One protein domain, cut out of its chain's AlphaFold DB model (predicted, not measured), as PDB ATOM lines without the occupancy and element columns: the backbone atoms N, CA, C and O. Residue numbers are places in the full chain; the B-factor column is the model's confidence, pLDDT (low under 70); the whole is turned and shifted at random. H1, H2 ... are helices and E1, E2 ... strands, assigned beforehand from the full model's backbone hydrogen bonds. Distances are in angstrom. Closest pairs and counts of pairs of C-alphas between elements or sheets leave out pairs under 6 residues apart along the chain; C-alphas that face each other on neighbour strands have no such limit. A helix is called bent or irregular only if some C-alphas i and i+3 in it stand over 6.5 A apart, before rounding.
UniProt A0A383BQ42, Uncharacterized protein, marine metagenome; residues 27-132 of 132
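This is residues 27 to 132 of the 132 residues of an uncharacterized protein of marine metagenome (UniProt A0A383BQ42). One strongly twisted, branched sheet of ten short and long strands is folded round by sharp bends in E3 and E10, with E2 between these two strands, and the C-terminal part of the short helix H1, residues 100 to 104, packs on it. The tip of the E2 and E3 hairpin, residues 40 to 45, and residues 93 to 99, of which 95 to 99 belong to H1, stick out from the body. The printed part has 106 residues with ten named strands and one named helix; along the chain H1 follows E7 and comes before E8, the strands that are neighbours are antiparallel, and the class is mostly strand. It is compact, with a radius of gyration of the C-alphas of 14.2 A and spans of 36 by 34 by 33 A.

E1, residues 27 to 29, begins at C-alpha 27 (24.792, 25.979, -9.323). E2, residues 34 to 41, is 22.2 A long, and E3, residues 44 to 57, 31.9 A, with a bend of 90 degrees at residue 53. E4 is residues 60 to 63, E5 67 to 69, E6 75 to 77 and E7 82 to 86, 13.3 A long. H1, residues 95 to 104, is 15.0 A long and begins at C-alpha 95 (6.578, 11.326, -8.984). It is neither bent nor irregular, but only just: C-alphas 100 and 103 are 6.3 A apart. E8, residues 107 to 111, is 13.5 A long, and E9 is residues 117 to 120. E10, residues 124 to 131, is 19.2 A long, bends by 74 degrees at residue 128, and ends at C-alpha 131 (26.355, 27.969, -13.115).

E1 has E5 on one side, with N 27 and O 68 at 2.8 A, and E10 on the other side, with N 28 and O 130 at 2.9 A. E2, E3 and E4 form a meander, each strand the antiparallel neighbour of the one before: N 37 and O 48 are 2.9 A apart, N 55 and O 62 2.9 A. On the other side of E3 is E8, with N 56 and O 107 at 2.8 A. The hairpin of E8 and E9 has N 120 and O 108 at 2.8 A. E10 has E1 and E2 on one side, with N 34 and O 126 at 2.9 A, and E7 on the other side, with N 83 and O 127 at 2.8 A. E6 and E7, a hairpin, have N 77 and O 82 at 2.8 A. E4 and E10 are apart. H1 is on the sheet; 2 of its 6 O i to N i+4 pairs and 4 of its 7 O i to N i+3 pairs are within hydrogen-bond range.

The C-alphas farthest apart, of Val 42 and Lys 132, are 42.8 A apart. The printed part has no cut and no long link. The mean pLDDT of the printed part is 82.0; residue 42 and residues 89 to 105 are under 70.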
ATOM      1  N   TYR A  27      24.408  24.667  -9.822       89.94
ATOM      2  CA  TYR A  27      24.792  25.979  -9.323       89.94
ATOM      3  C   TYR A  27      25.662  25.794  -8.095       89.94
ATOM      4  O   TYR A  27      25.201  25.306  -7.063       89.94
ATOM      5  N   LEU A  28      26.921  26.196  -8.213       92.62
ATOM      6  CA  LEU A  28      27.884  26.179  -7.121       92.62
ATOM      7  C   LEU A  28      27.617  27.343  -6.176       92.62
ATOM      8  O   LEU A  28      27.382  28.465  -6.624       92.62
ATOM      9  N   VAL A  29      27.690  27.090  -4.877       94.19
ATOM     10  CA  VAL A  29      27.532  28.090  -3.824       94.19
ATOM     11  C   VAL A  29      28.865  28.810  -3.612       94.19
ATOM     12  O   VAL A  29      29.880  28.194  -3.309       94.19
ATOM     13  N   LEU A  30      28.868  30.137  -3.744       94.00
ATOM     14  CA  LEU A  30      30.070  30.978  -3.632       94.00
ATOM     15  C   LEU A  30      30.139  31.773  -2.319       94.00
ATOM     16  O   LEU A  30      30.861  32.763  -2.213       94.00
ATOM     17  N   GLY A  31      29.351  31.397  -1.314       92.50
ATOM     18  CA  GLY A  31      29.346  32.089  -0.033       92.50
ATOM     19  C   GLY A  31      28.269  31.590   0.915       92.50
ATOM     20  O   GLY A  31      27.723  30.504   0.761       92.50
ATOM     21  N   LYS A  32      27.947  32.412   1.914       94.62
ATOM     22  CA  LYS A  32      26.953  32.061   2.929       94.62
ATOM     23  C   LYS A  32      25.556  31.933   2.327       94.62
ATOM     24  O   LYS A  32      25.105  32.811   1.586       94.62
ATOM     25  N   ILE A  33      24.861  30.881   2.732       95.12
ATOM     26  CA  ILE A  33      23.467  30.640   2.383       95.12
ATOM     27  C   ILE A  33      22.579  31.354   3.401       95.12
ATOM     28  O   ILE A  33      22.797  31.264   4.609       95.12
ATOM     29  N   LYS A  34      21.586  32.103   2.919       96.00
ATOM     30  CA  LYS A  34      20.676  32.881   3.764       96.00
ATOM     31  C   LYS A  34      19.230  32.452   3.571       96.00
ATOM     32  O   LYS A  34      18.813  32.224   2.442       96.00
ATOM     33  N   GLY A  35      18.465  32.404   4.654       92.69
ATOM     34  CA  GLY A  35      17.033  32.121   4.662       92.69
ATOM     35  C   GLY A  35      16.209  33.368   4.984       92.69
ATOM     36  O   GLY A  35      16.616  34.176   5.817       92.69
ATOM     37  N   TRP A  36      15.059  33.525   4.329       91.19
ATOM     38  CA  TRP A  36      14.021  34.491   4.709       91.19
ATOM     39  C   TRP A  36      12.995  33.811   5.606       91.19
ATOM     40  O   TRP A  36      12.171  33.046   5.116       91.19
ATOM     41  N   ASP A  37      13.063  34.099   6.898       89.00
ATOM     42  CA  ASP A  37      12.130  33.615   7.909       89.00
ATOM     43  C   ASP A  37      11.063  34.685   8.136       89.00
ATOM     44  O   ASP A  37      11.371  35.785   8.608       89.00
ATOM     45  N   CYS A  38       9.835  34.402   7.713       85.69
ATOM     46  CA  CYS A  38       8.732  35.348   7.768       85.69
ATOM     47  C   CYS A  38       7.665  34.855   8.737       85.69
ATOM     48  O   CYS A  38       7.171  33.740   8.613       85.69
ATOM     49  N   ASN A  39       7.277  35.727   9.662       81.12
ATOM     50  CA  ASN A  39       6.151  35.520  10.552       81.12
ATOM     51  C   ASN A  39       4.972  36.354  10.059       81.12
ATOM     52  O   ASN A  39       5.043  37.589  10.001       81.12
ATOM     53  N   ASP A  40       3.888  35.664   9.721       77.62
ATOM     54  CA  ASP A  40       2.615  36.284   9.390       77.62
ATOM     55  C   ASP A  40       1.853  36.576  10.690       77.62
ATOM     56  O   ASP A  40       1.372  35.675  11.379       77.62
ATOM     57  N   TYR A  41       1.740  37.855  11.038       70.25
ATOM     58  CA  TYR A  41       0.768  38.329  12.018       70.25
ATOM     59  C   TYR A  41      -0.515  38.729  11.287       70.25
ATOM     60  O   TYR A  41      -0.474  39.120  10.122       70.25
ATOM     61  N   VAL A  42      -1.652  38.703  11.992       69.62
ATOM     62  CA  VAL A  42      -3.014  38.921  11.448       69.62
ATOM     63  C   VAL A  42      -3.138  40.136  10.504       69.62
ATOM     64  O   VAL A  42      -3.981  40.118   9.613       69.62
ATOM     65  N   LEU A  43      -2.304  41.174  10.657       75.44
ATOM     66  CA  LEU A  43      -2.311  42.381   9.813       75.44
ATOM     67  C   LEU A  43      -0.944  42.768   9.219       75.44
ATOM     68  O   LEU A  43      -0.864  43.750   8.482       75.44
ATOM     69  N   MET A  44       0.139  42.060   9.542       77.69
ATOM     70  CA  MET A  44       1.494  42.444   9.131       77.69
ATOM     71  C   MET A  44       2.392  41.223   8.961       77.69
ATOM     72  O   MET A  44       2.440  40.353   9.825       77.69
ATOM     73  N   LYS A  45       3.170  41.211   7.880       81.44
ATOM     74  CA  LYS A  45       4.213  40.214   7.641       81.44
ATOM     75  C   LYS A  45       5.564  40.784   8.056       81.44
ATOM     76  O   LYS A  45       6.005  41.784   7.489       81.44
ATOM     77  N   SER A  46       6.210  40.167   9.040       83.75
ATOM     78  CA  SER A  46       7.567  40.526   9.460       83.75
ATOM     79  C   SER A  46       8.536  39.464   8.972       83.75
ATOM     80  O   SER A  46       8.363  38.291   9.285       83.75
ATOM     81  N   CYS A  47       9.551  39.865   8.214       88.38
ATOM     82  CA  CYS A  47      10.557  38.950   7.692       88.38
ATOM     83  C   CYS A  47      11.939  39.320   8.213       88.38
ATOM     84  O   CYS A  47      12.339  40.485   8.175       88.38
ATOM     85  N   ARG A  48      12.698  38.308   8.620       90.62
ATOM     86  CA  ARG A  48      14.111  38.430   8.972       90.62
ATOM     87  C   ARG A  48      14.956  37.560   8.055       90.62
ATOM     88  O   ARG A  48      14.559  36.469   7.653       90.62
ATOM     89  N   MET A  49      16.138  38.062   7.716       93.44
ATOM     90  CA  MET A  49      17.120  37.318   6.936       93.44
ATOM     91  C   MET A  49      18.140  36.702   7.889       93.44
ATOM     92  O   MET A  49      18.829  37.427   8.604       93.44
ATOM     93  N   LEU A  50      18.253  35.379   7.877       94.50
ATOM     94  CA  LEU A  50      19.149  34.620   8.746       94.50
ATOM     95  C   LEU A  50      20.204  33.898   7.912       94.50
ATOM     96  O   LEU A  50      19.938  33.500   6.780       94.50
ATOM     97  N   THR A  51      21.411  33.746   8.455       96.25
ATOM     98  CA  THR A  51      22.434  32.890   7.839       96.25
ATOM     99  C   THR A  51      22.163  31.458   8.263       96.25
ATOM    100  O   THR A  51      22.104  31.181   9.456       96.25
ATOM    101  N   LEU A  52      21.970  30.574   7.292       94.88
ATOM    102  CA  LEU A  52      21.771  29.157   7.550       94.88
ATOM    103  C   LEU A  52      23.147  28.511   7.721       94.88
ATOM    104  O   LEU A  52      24.073  28.818   6.972       94.88
ATOM    105  N   GLU A  53      23.263  27.621   8.696       94.75
ATOM    106  CA  GLU A  53      24.521  26.962   9.064       94.75
ATOM    107  C   GLU A  53      24.434  25.446   8.858       94.75
ATOM    108  O   GLU A  53      25.426  24.799   8.537       94.75
ATOM    109  N   ALA A  54      23.236  24.873   9.001       93.25
ATOM    110  CA  ALA A  54      23.038  23.440   8.868       93.25
ATOM    111  C   ALA A  54      21.648  23.088   8.336       93.25
ATOM    112  O   ALA A  54      20.722  23.905   8.324       93.25
ATOM    113  N   VAL A  55      21.516  21.839   7.907       91.06
ATOM    114  CA  VAL A  55      20.268  21.237   7.449       91.06
ATOM    115  C   VAL A  55      20.108  19.852   8.062       91.06
ATOM    116  O   VAL A  55      21.076  19.100   8.180       91.06
ATOM    117  N   LYS A  56      18.888  19.495   8.459       87.00
ATOM    118  CA  LYS A  56      18.574  18.161   8.968       87.00
ATOM    119  C   LYS A  56      17.896  17.329   7.896       87.00
ATOM    120  O   LYS A  56      16.916  17.749   7.286       87.00
ATOM    121  N   ASP A  57      18.427  16.131   7.691       82.00
ATOM    122  CA  ASP A  57      17.894  15.146   6.756       82.00
ATOM    123  C   ASP A  57      17.913  13.759   7.414       82.00
ATOM    124  O   ASP A  57      18.910  13.347   8.012       82.00
ATOM    125  N   GLY A  58      16.782  13.052   7.383       80.19
ATOM    126  CA  GLY A  58      16.651  11.730   8.009       80.19
ATOM    127  C   GLY A  58      17.019  11.687   9.501       80.19
ATOM    128  O   GLY A  58      17.573  10.695   9.972       80.19
ATOM    129  N   GLY A  59      16.773  12.773  10.244       82.75
ATOM    130  CA  GLY A  59      17.066  12.868  11.681       82.75
ATOM    131  C   GLY A  59      18.511  13.232  12.040       82.75
ATOM    132  O   GLY A  59      18.803  13.408  13.220       82.75
ATOM    133  N   LYS A  60      19.402  13.387  11.055       87.06
ATOM    134  CA  LYS A  60      20.798  13.802  11.254       87.06
ATOM    135  C   LYS A  60      21.012  15.223  10.751       87.06
ATOM    136  O   LYS A  60      20.415  15.616   9.754       87.06
ATOM    137  N   VAL A  61      21.864  15.972  11.444       88.94
ATOM    138  CA  VAL A  61      22.234  17.348  11.089       88.94
ATOM    139  C   VAL A  61      23.518  17.316  10.265       88.94
ATOM    140  O   VAL A  61      24.486  16.668  10.659       88.94
ATOM    141  N   TYR A  62      23.507  18.011   9.133       89.56
ATOM    142  CA  TYR A  62      24.618  18.123   8.195       89.56
ATOM    143  C   TYR A  62      24.922  19.589   7.903       89.56
ATOM    144  O   TYR A  62      24.063  20.461   8.056       89.56
ATOM    145  N   GLU A  63      26.137  19.846   7.428       91.06
ATOM    146  CA  GLU A  63      26.473  21.119   6.796       91.06
ATOM    147  C   GLU A  63      25.632  21.331   5.531       91.06
ATOM    148  O   GLU A  63      25.109  20.388   4.922       91.06
ATOM    149  N   LEU A  64      25.474  22.594   5.143       90.75
ATOM    150  CA  LEU A  64      24.753  22.927   3.924       90.75
ATOM    151  C   LEU A  64      25.542  22.490   2.682       90.75
ATOM    152  O   LEU A  64      26.768  22.591   2.677       90.75
ATOM    153  N   PRO A  65      24.854  22.031   1.622       88.50
ATOM    154  CA  PRO A  65      25.520  21.590   0.405       88.50
ATOM    155  C   PRO A  65      26.222  22.756  -0.302       88.50
ATOM    156  O   PRO A  65      25.774  23.905  -0.257       88.50
ATOM    157  N   ASP A  66      27.310  22.434  -0.992       91.19
ATOM    158  CA  ASP A  66      28.133  23.352  -1.783       91.19
ATOM    159  C   ASP A  66      27.599  23.564  -3.209       91.19
ATOM    160  O   ASP A  66      28.058  24.460  -3.922       91.19
ATOM    161  N   SER A  67      26.605  22.781  -3.629       90.31
ATOM    162  CA  SER A  67      25.941  22.929  -4.918       90.31
ATOM    163  C   SER A  67      24.449  22.608  -4.862       90.31
ATOM    164  O   SER A  67      23.954  21.898  -3.982       90.31
ATOM    165  N   PHE A  68      23.720  23.145  -5.839       88.00
ATOM    166  CA  PHE A  68      22.303  22.875  -6.049       88.00
ATOM    167  C   PHE A  68      22.027  22.526  -7.511       88.00
ATOM    168  O   PHE A  68      22.570  23.180  -8.400       88.00
ATOM    169  N   PRO A  69      21.158  21.544  -7.803       86.06
ATOM    170  CA  PRO A  69      20.770  21.259  -9.179       86.06
ATOM    171  C   PRO A  69      19.955  22.425  -9.754       86.06
ATOM    172  O   PRO A  69      19.161  23.029  -9.035       86.06
ATOM    173  N   ASP A  70      20.070  22.691 -11.059       84.19
ATOM    174  CA  ASP A  70      19.336  23.769 -11.750       84.19
ATOM    175  C   ASP A  70      17.834  23.754 -11.468       84.19
ATOM    176  O   ASP A  70      17.235  24.786 -11.180       84.19
ATOM    177  N   LYS A  71      17.249  22.556 -11.394       81.31
ATOM    178  CA  LYS A  71      15.829  22.381 -11.080       81.31
ATOM    179  C   LYS A  71      15.421  23.022  -9.749       81.31
ATOM    180  O   LYS A  71      14.271  23.427  -9.639       81.31
ATOM    181  N   ALA A  72      16.321  23.089  -8.757       81.38
ATOM    182  CA  ALA A  72      16.099  23.722  -7.445       81.38
ATOM    183  C   ALA A  72      16.089  25.247  -7.501       81.38
ATOM    184  O   ALA A  72      15.492  25.893  -6.635       81.38
ATOM    185  N   ILE A  73      16.723  25.845  -8.506       85.88
ATOM    186  CA  ILE A  73      16.836  27.291  -8.608       85.88
ATOM    187  C   ILE A  73      15.539  27.863  -9.175       85.88
ATOM    188  O   ILE A  73      15.306  27.914 -10.375       85.88
ATOM    189  N   SER A  74      14.686  28.358  -8.280       83.06
ATOM    190  CA  SER A  74      13.450  29.055  -8.659       83.06
ATOM    191  C   SER A  74      13.699  30.374  -9.400       83.06
ATOM    192  O   SER A  74      12.841  30.839 -10.148       83.06
ATOM    193  N   ASN A  75      14.844  31.020  -9.161       84.12
ATOM    194  CA  ASN A  75      15.234  32.248  -9.843       84.12
ATOM    195  C   ASN A  75      16.756  32.435  -9.785       84.12
ATOM    196  O   ASN A  75      17.342  32.436  -8.699       84.12
ATOM    197  N   TYR A  76      17.376  32.636 -10.947       79.44
ATOM    198  CA  TYR A  76      18.780  33.012 -11.078       79.44
ATOM    199  C   TYR A  76      18.884  34.466 -11.551       79.44
ATOM    200  O   TYR A  76      18.372  34.830 -12.609       79.44
ATOM    201  N   GLN A  77      19.539  35.314 -10.756       82.50
ATOM    202  CA  GLN A  77      19.867  36.693 -11.123       82.50
ATOM    203  C   GLN A  77      21.316  36.743 -11.596       82.50
ATOM    204  O   GLN A  77      22.213  37.073 -10.817       82.50
ATOM    205  N   GLU A  78      21.524  36.428 -12.874       73.62
ATOM    206  CA  GLU A  78      22.846  36.348 -13.505       73.62
ATOM    207  C   GLU A  78      23.672  37.625 -13.304       73.62
ATOM    208  O   GLU A  78      24.808  37.567 -12.842       73.62
ATOM    209  N   SER A  79      23.060  38.799 -13.498       75.88
ATOM    210  CA  SER A  79      23.718  40.104 -13.316       75.88
ATOM    211  C   SER A  79      24.222  40.377 -11.895       75.88
ATOM    212  O   SER A  79      25.002  41.304 -11.684       75.88
ATOM    213  N   LYS A  80      23.776  39.595 -10.906       82.62
ATOM    214  CA  LYS A  80      24.197  39.703  -9.503       82.62
ATOM    215  C   LYS A  80      24.913  38.453  -9.000       82.62
ATOM    216  O   LYS A  80      25.287  38.441  -7.828       82.62
ATOM    217  N   GLY A  81      25.047  37.413  -9.829       88.69
ATOM    218  CA  GLY A  81      25.547  36.100  -9.421       88.69
ATOM    219  C   GLY A  81      24.793  35.543  -8.213       88.69
ATOM    220  O   GLY A  81      25.420  35.088  -7.260       88.69
ATOM    221  N   LYS A  82      23.456  35.676  -8.180       92.38
ATOM    222  CA  LYS A  82      22.625  35.240  -7.043       92.38
ATOM    223  C   LYS A  82      21.595  34.207  -7.458       92.38
ATOM    224  O   LYS A  82      20.839  34.423  -8.401       92.38
ATOM    225  N   CYS A  83      21.508  33.149  -6.669       92.38
ATOM    226  CA  CYS A  83      20.505  32.110  -6.785       92.38
ATOM    227  C   CYS A  83      19.462  32.267  -5.689       92.38
ATOM    228  O   CYS A  83      19.766  32.670  -4.560       92.38
ATOM    229  N   LYS A  84      18.224  31.924  -6.032       91.75
ATOM    230  CA  LYS A  84      17.101  31.882  -5.109       91.75
ATOM    231  C   LYS A  84      16.352  30.565  -5.264       91.75
ATOM    232  O   LYS A  84      15.938  30.202  -6.365       91.75
ATOM    233  N   ILE A  85      16.121  29.900  -4.143       89.25
ATOM    234  CA  ILE A  85      15.299  28.696  -4.027       89.25
ATOM    235  C   ILE A  85      14.041  29.080  -3.249       89.25
ATOM    236  O   ILE A  85      14.126  29.728  -2.204       89.25
ATOM    237  N   ARG A  86      12.872  28.721  -3.776       87.25
ATOM    238  CA  ARG A  86      11.584  28.891  -3.099       87.25
ATOM    239  C   ARG A  86      11.256  27.614  -2.338       87.25
ATOM    240  O   ARG A  86      11.268  26.534  -2.923       87.25
ATOM    241  N   MET A  87      10.957  27.760  -1.055       83.69
ATOM    242  CA  MET A  87      10.632  26.655  -0.163       83.69
ATOM    243  C   MET A  87       9.127  26.417  -0.199       83.69
ATOM    244  O   MET A  87       8.376  26.915   0.636       83.69
ATOM    245  N   ASP A  88       8.669  25.684  -1.211       70.62
ATOM    246  CA  ASP A  88       7.275  25.260  -1.289       70.62
ATOM    247  C   ASP A  88       7.093  23.963  -0.491       70.62
ATOM    248  O   ASP A  88       7.564  22.896  -0.879       70.62
ATOM    249  N   ARG A  89       6.397  24.057   0.646       63.25
ATOM    250  CA  ARG A  89       6.050  22.905   1.501       63.25
ATOM    251  C   ARG A  89       4.780  22.176   1.079       63.25
ATOM    252  O   ARG A  89       4.321  21.281   1.782       63.25
ATOM    253  N   SER A  90       4.171  22.569  -0.034       53.34
ATOM    254  CA  SER A  90       2.978  21.895  -0.525       53.34
ATOM    255  C   SER A  90       3.343  20.469  -0.952       53.34
ATOM    256  O   SER A  90       4.220  20.253  -1.787       53.34
ATOM    257  N   GLU A  91       2.670  19.478  -0.362       46.47
ATOM    258  CA  GLU A  91       2.803  18.058  -0.698       46.47
ATOM    259  C   GLU A  91       2.363  17.804  -2.153       46.47
ATOM    260  O   GLU A  91       1.234  17.408  -2.449       46.47
ATOM    261  N   GLY A  92       3.247  18.079  -3.110       42.88
ATOM    262  CA  GLY A  92       2.988  17.826  -4.520       42.88
ATOM    263  C   GLY A  92       2.864  16.324  -4.788       42.88
ATOM    264  O   GLY A  92       3.834  15.583  -4.647       42.88
ATOM    265  N   LYS A  93       1.683  15.870  -5.225       39.28
ATOM    266  CA  LYS A  93       1.332  14.455  -5.489       39.28
ATOM    267  C   LYS A  93       1.943  13.860  -6.779       39.28
ATOM    268  O   LYS A  93       1.361  12.956  -7.370       39.28
ATOM    269  N   GLY A  94       3.091  14.354  -7.248       40.62
ATOM    270  CA  GLY A  94       3.747  13.891  -8.480       40.62
ATOM    271  C   GLY A  94       5.033  13.096  -8.221       40.62
ATOM    272  O   GLY A  94       5.767  13.349  -7.267       40.62
ATOM    273  N   LEU A  95       5.348  12.131  -9.094       41.59
ATOM    274  CA  LEU A  95       6.578  11.326  -8.984       41.59
ATOM    275  C   LEU A  95       7.851  12.185  -9.127       41.59
ATOM    276  O   LEU A  95       8.839  11.952  -8.436       41.59
ATOM    277  N   TRP A  96       7.800  13.217  -9.977       40.88
ATOM    278  CA  TRP A  96       8.884  14.189 -10.176       40.88
ATOM    279  C   TRP A  96       9.046  15.155  -9.000       40.88
ATOM    280  O   TRP A  96      10.149  15.624  -8.730       40.88
ATOM    281  N   THR A  97       7.968  15.396  -8.255       45.81
ATOM    282  CA  THR A  97       7.973  16.230  -7.055       45.81
ATOM    283  C   THR A  97       8.645  15.530  -5.880       45.81
ATOM    284  O   THR A  97       9.219  16.206  -5.047       45.81
ATOM    285  N   ARG A  98       8.706  14.192  -5.818       42.34
ATOM    286  CA  ARG A  98       9.349  13.488  -4.687       42.34
ATOM    287  C   ARG A  98      10.859  13.728  -4.560       42.34
ATOM    288  O   ARG A  98      11.328  13.946  -3.449       42.34
ATOM    289  N   PHE A  99      11.610  13.726  -5.665       44.84
ATOM    290  CA  PHE A  99      13.057  14.010  -5.626       44.84
ATOM    291  C   PHE A  99      13.351  15.486  -5.337       44.84
ATOM    292  O   PHE A  99      14.321  15.808  -4.661       44.84
ATOM    293  N   TYR A 100      12.480  16.372  -5.816       50.88
ATOM    294  CA  TYR A 100      12.551  17.810  -5.584       50.88
ATOM    295  C   TYR A 100      12.188  18.198  -4.141       50.88
ATOM    296  O   TYR A 100      12.868  18.995  -3.496       50.88
ATOM    297  N   ASN A 101      11.148  17.563  -3.603       52.72
ATOM    298  CA  ASN A 101      10.611  17.835  -2.277       52.72
ATOM    299  C   ASN A 101      11.573  17.415  -1.169       52.72
ATOM    300  O   ASN A 101      11.576  18.057  -0.131       52.72
ATOM    301  N   SER A 102      12.437  16.416  -1.386       56.91
ATOM    302  CA  SER A 102      13.370  15.949  -0.350       56.91
ATOM    303  C   SER A 102      14.320  17.033   0.168       56.91
ATOM    304  O   SER A 102      14.804  16.893   1.287       56.91
ATOM    305  N   PHE A 103      14.611  18.079  -0.617       63.41
ATOM    306  CA  PHE A 103      15.362  19.244  -0.137       63.41
ATOM    307  C   PHE A 103      14.442  20.315   0.467       63.41
ATOM    308  O   PHE A 103      14.760  20.894   1.503       63.41
ATOM    309  N   LEU A 104      13.289  20.560  -0.160       63.81
ATOM    310  CA  LEU A 104      12.344  21.599   0.264       63.81
ATOM    311  C   LEU A 104      11.598  21.272   1.566       63.81
ATOM    312  O   LEU A 104      11.084  22.177   2.218       63.81
ATOM    313  N   THR A 105      11.559  19.999   1.965       66.00
ATOM    314  CA  THR A 105      10.974  19.541   3.232       66.00
ATOM    315  C   THR A 105      11.987  19.449   4.370       66.00
ATOM    316  O   THR A 105      11.641  18.934   5.428       66.00
ATOM    317  N   ARG A 106      13.242  19.864   4.164       77.12
ATOM    318  CA  ARG A 106      14.263  19.788   5.215       77.12
ATOM    319  C   ARG A 106      14.095  20.902   6.237       77.12
ATOM    320  O   ARG A 106      13.677  22.015   5.904       77.12
ATOM    321  N   ASP A 107      14.513  20.601   7.458       86.38
ATOM    322  CA  ASP A 107      14.602  21.583   8.530       86.38
ATOM    323  C   ASP A 107      15.961  22.276   8.446       86.38
ATOM    324  O   ASP A 107      17.012  21.627   8.428       86.38
ATOM    325  N   PHE A 108      15.944  23.603   8.348       91.12
ATOM    326  CA  PHE A 108      17.156  24.415   8.300       91.12
ATOM    327  C   PHE A 108      17.464  24.942   9.688       91.12
ATOM    328  O   PHE A 108      16.560  25.153  10.488       91.12
ATOM    329  N   TYR A 109      18.740  25.190   9.960       94.06
ATOM    330  CA  TYR A 109      19.184  25.709  11.244       94.06
ATOM    331  C   TYR A 109      20.053  26.942  11.038       94.06
ATOM    332  O   TYR A 109      20.893  26.981  10.134       94.06
ATOM    333  N   PHE A 110      19.871  27.936  11.899       95.12
ATOM    334  CA  PHE A 110      20.785  29.065  12.047       95.12
ATOM    335  C   PHE A 110      21.425  29.021  13.433       95.12
ATOM    336  O   PHE A 110      20.899  28.397  14.352       95.12
ATOM    337  N   LYS A 111      22.568  29.684  13.592       94.44
ATOM    338  CA  LYS A 111      23.241  29.799  14.886       94.44
ATOM    339  C   LYS A 111      22.800  31.084  15.589       94.44
ATOM    340  O   LYS A 111      22.952  32.167  15.020       94.44
ATOM    341  N   ASN A 112      22.243  30.970  16.791       93.19
ATOM    342  CA  ASN A 112      21.792  32.114  17.585       93.19
ATOM    343  C   ASN A 112      22.975  32.863  18.238       93.19
ATOM    344  O   ASN A 112      24.137  32.463  18.122       93.19
ATOM    345  N   GLU A 113      22.687  33.946  18.961       93.38
ATOM    346  CA  GLU A 113      23.708  34.758  19.645       93.38
ATOM    347  C   GLU A 113      24.480  33.993  20.733       93.38
ATOM    348  O   GLU A 113      25.621  34.333  21.039       93.38
ATOM    349  N   LYS A 114      23.888  32.931  21.291       94.75
ATOM    350  CA  LYS A 114      24.527  32.034  22.269       94.75
ATOM    351  C   LYS A 114      25.382  30.954  21.607       94.75
ATOM    352  O   LYS A 114      26.068  30.202  22.293       94.75
ATOM    353  N   GLY A 115      25.357  30.871  20.280       92.69
ATOM    354  CA  GLY A 115      26.061  29.856  19.518       92.69
ATOM    355  C   GLY A 115      25.320  28.522  19.390       92.69
ATOM    356  O   GLY A 115      25.925  27.551  18.941       92.69
ATOM    357  N   GLU A 116      24.043  28.460  19.754       94.50
ATOM    358  CA  GLU A 116      23.206  27.263  19.648       94.50
ATOM    359  C   GLU A 116      22.513  27.213  18.280       94.50
ATOM    360  O   GLU A 116      22.228  28.253  17.682       94.50
ATOM    361  N   LEU A 117      22.256  26.005  17.769       93.31
ATOM    362  CA  LEU A 117      21.509  25.820  16.525       93.31
ATOM    363  C   LEU A 117      20.008  25.890  16.805       93.31
ATOM    364  O   LEU A 117      19.475  25.067  17.547       93.31
ATOM    365  N   GLU A 118      19.334  26.838  16.167       93.31
ATOM    366  CA  GLU A 118      17.886  27.005  16.215       93.31
ATOM    367  C   GLU A 118      17.270  26.686  14.857       93.31
ATOM    368  O   GLU A 118      17.777  27.096  13.807       93.31
ATOM    369  N   GLU A 119      16.174  25.934  14.890       92.00
ATOM    370  CA  GLU A 119      15.438  25.544  13.697       92.00
ATOM    371  C   GLU A 119      14.726  26.748  13.079       92.00
ATOM    372  O   GLU A 119      14.169  27.601  13.771       92.00
ATOM    373  N   VAL A 120      14.745  26.810  11.755       90.31
ATOM    374  CA  VAL A 120      14.115  27.859  10.975       90.31
ATOM    375  C   VAL A 120      13.442  27.275   9.747       90.31
ATOM    376  O   VAL A 120      13.823  26.244   9.182       90.31
ATOM    377  N   HIS A 121      12.398  27.966   9.321       88.62
ATOM    378  CA  HIS A 121      11.498  27.535   8.276       88.62
ATOM    379  C   HIS A 121      11.418  28.602   7.186       88.62
ATOM    380  O   HIS A 121      10.397  29.272   7.045       88.62
ATOM    381  N   PRO A 122      12.512  28.807   6.433       89.12
ATOM    382  CA  PRO A 122      12.581  29.912   5.500       89.12
ATOM    383  C   PRO A 122      11.585  29.720   4.352       89.12
ATOM    384  O   PRO A 122      11.460  28.622   3.821       89.12
ATOM    385  N   GLU A 123      10.940  30.797   3.903       86.56
ATOM    386  CA  GLU A 123      10.142  30.795   2.665       86.56
ATOM    387  C   GLU A 123      11.036  30.770   1.420       86.56
ATOM    388  O   GLU A 123      10.679  30.242   0.365       86.56
ATOM    389  N   TYR A 124      12.219  31.373   1.540       88.50
ATOM    390  CA  TYR A 124      13.198  31.463   0.469       88.50
ATOM    391  C   TYR A 124      14.605  31.270   1.000       88.50
ATOM    392  O   TYR A 124      14.961  31.808   2.047       88.50
ATOM    393  N   ILE A 125      15.426  30.603   0.199       92.19
ATOM    394  CA  ILE A 125      16.867  30.507   0.398       92.19
ATOM    395  C   ILE A 125      17.559  31.317  -0.699       92.19
ATOM    396  O   ILE A 125      17.175  31.250  -1.866       92.19
ATOM    397  N   VAL A 126      18.560  32.111  -0.328       93.75
ATOM    398  CA  VAL A 126      19.307  32.995  -1.229       93.75
ATOM    399  C   VAL A 126      20.799  32.854  -0.967       93.75
ATOM    400  O   VAL A 126      21.241  32.901   0.181       93.75
ATOM    401  N   PHE A 127      21.583  32.733  -2.031       94.75
ATOM    402  CA  PHE A 127      23.039  32.619  -1.959       94.75
ATOM    403  C   PHE A 127      23.690  33.167  -3.227       94.75
ATOM    404  O   PHE A 127      23.050  33.277  -4.276       94.75
ATOM    405  N   SER A 128      24.964  33.540  -3.124       95.06
ATOM    406  CA  SER A 128      25.780  33.827  -4.305       95.06
ATOM    407  C   SER A 128      26.105  32.519  -5.015       95.06
ATOM    408  O   SER A 128      26.455  31.548  -4.344       95.06
ATOM    409  N   CYS A 129      25.998  32.480  -6.340       93.50
ATOM    410  CA  CYS A 129      26.185  31.257  -7.104       93.50
ATOM    411  C   CYS A 129      26.786  31.475  -8.492       93.50
ATOM    412  O   CYS A 129      26.743  32.581  -9.034       93.50
ATOM    413  N   MET A 130      27.305  30.391  -9.066       91.94
ATOM    414  CA  MET A 130      27.760  30.309 -10.452       91.94
ATOM    415  C   MET A 130      27.251  29.017 -11.085       91.94
ATOM    416  O   MET A 130      27.282  27.964 -10.449       91.94
ATOM    417  N   GLN A 131      26.792  29.115 -12.329       88.06
ATOM    418  CA  GLN A 131      26.355  27.969 -13.115       88.06
ATOM    419  C   GLN A 131      27.563  27.149 -13.594       88.06
ATOM    420  O   GLN A 131      28.536  27.717 -14.094       88.06
ATOM    421  N   LYS A 132      27.491  25.830 -13.423       81.69
ATOM    422  CA  LYS A 132      28.470  24.827 -13.846       81.69
ATOM    423  C   LYS A 132      27.913  23.974 -14.984       81.69
ATOM    424  O   LYS A 132      26.683  23.696 -14.981       81.69
TER     425      LYS A 132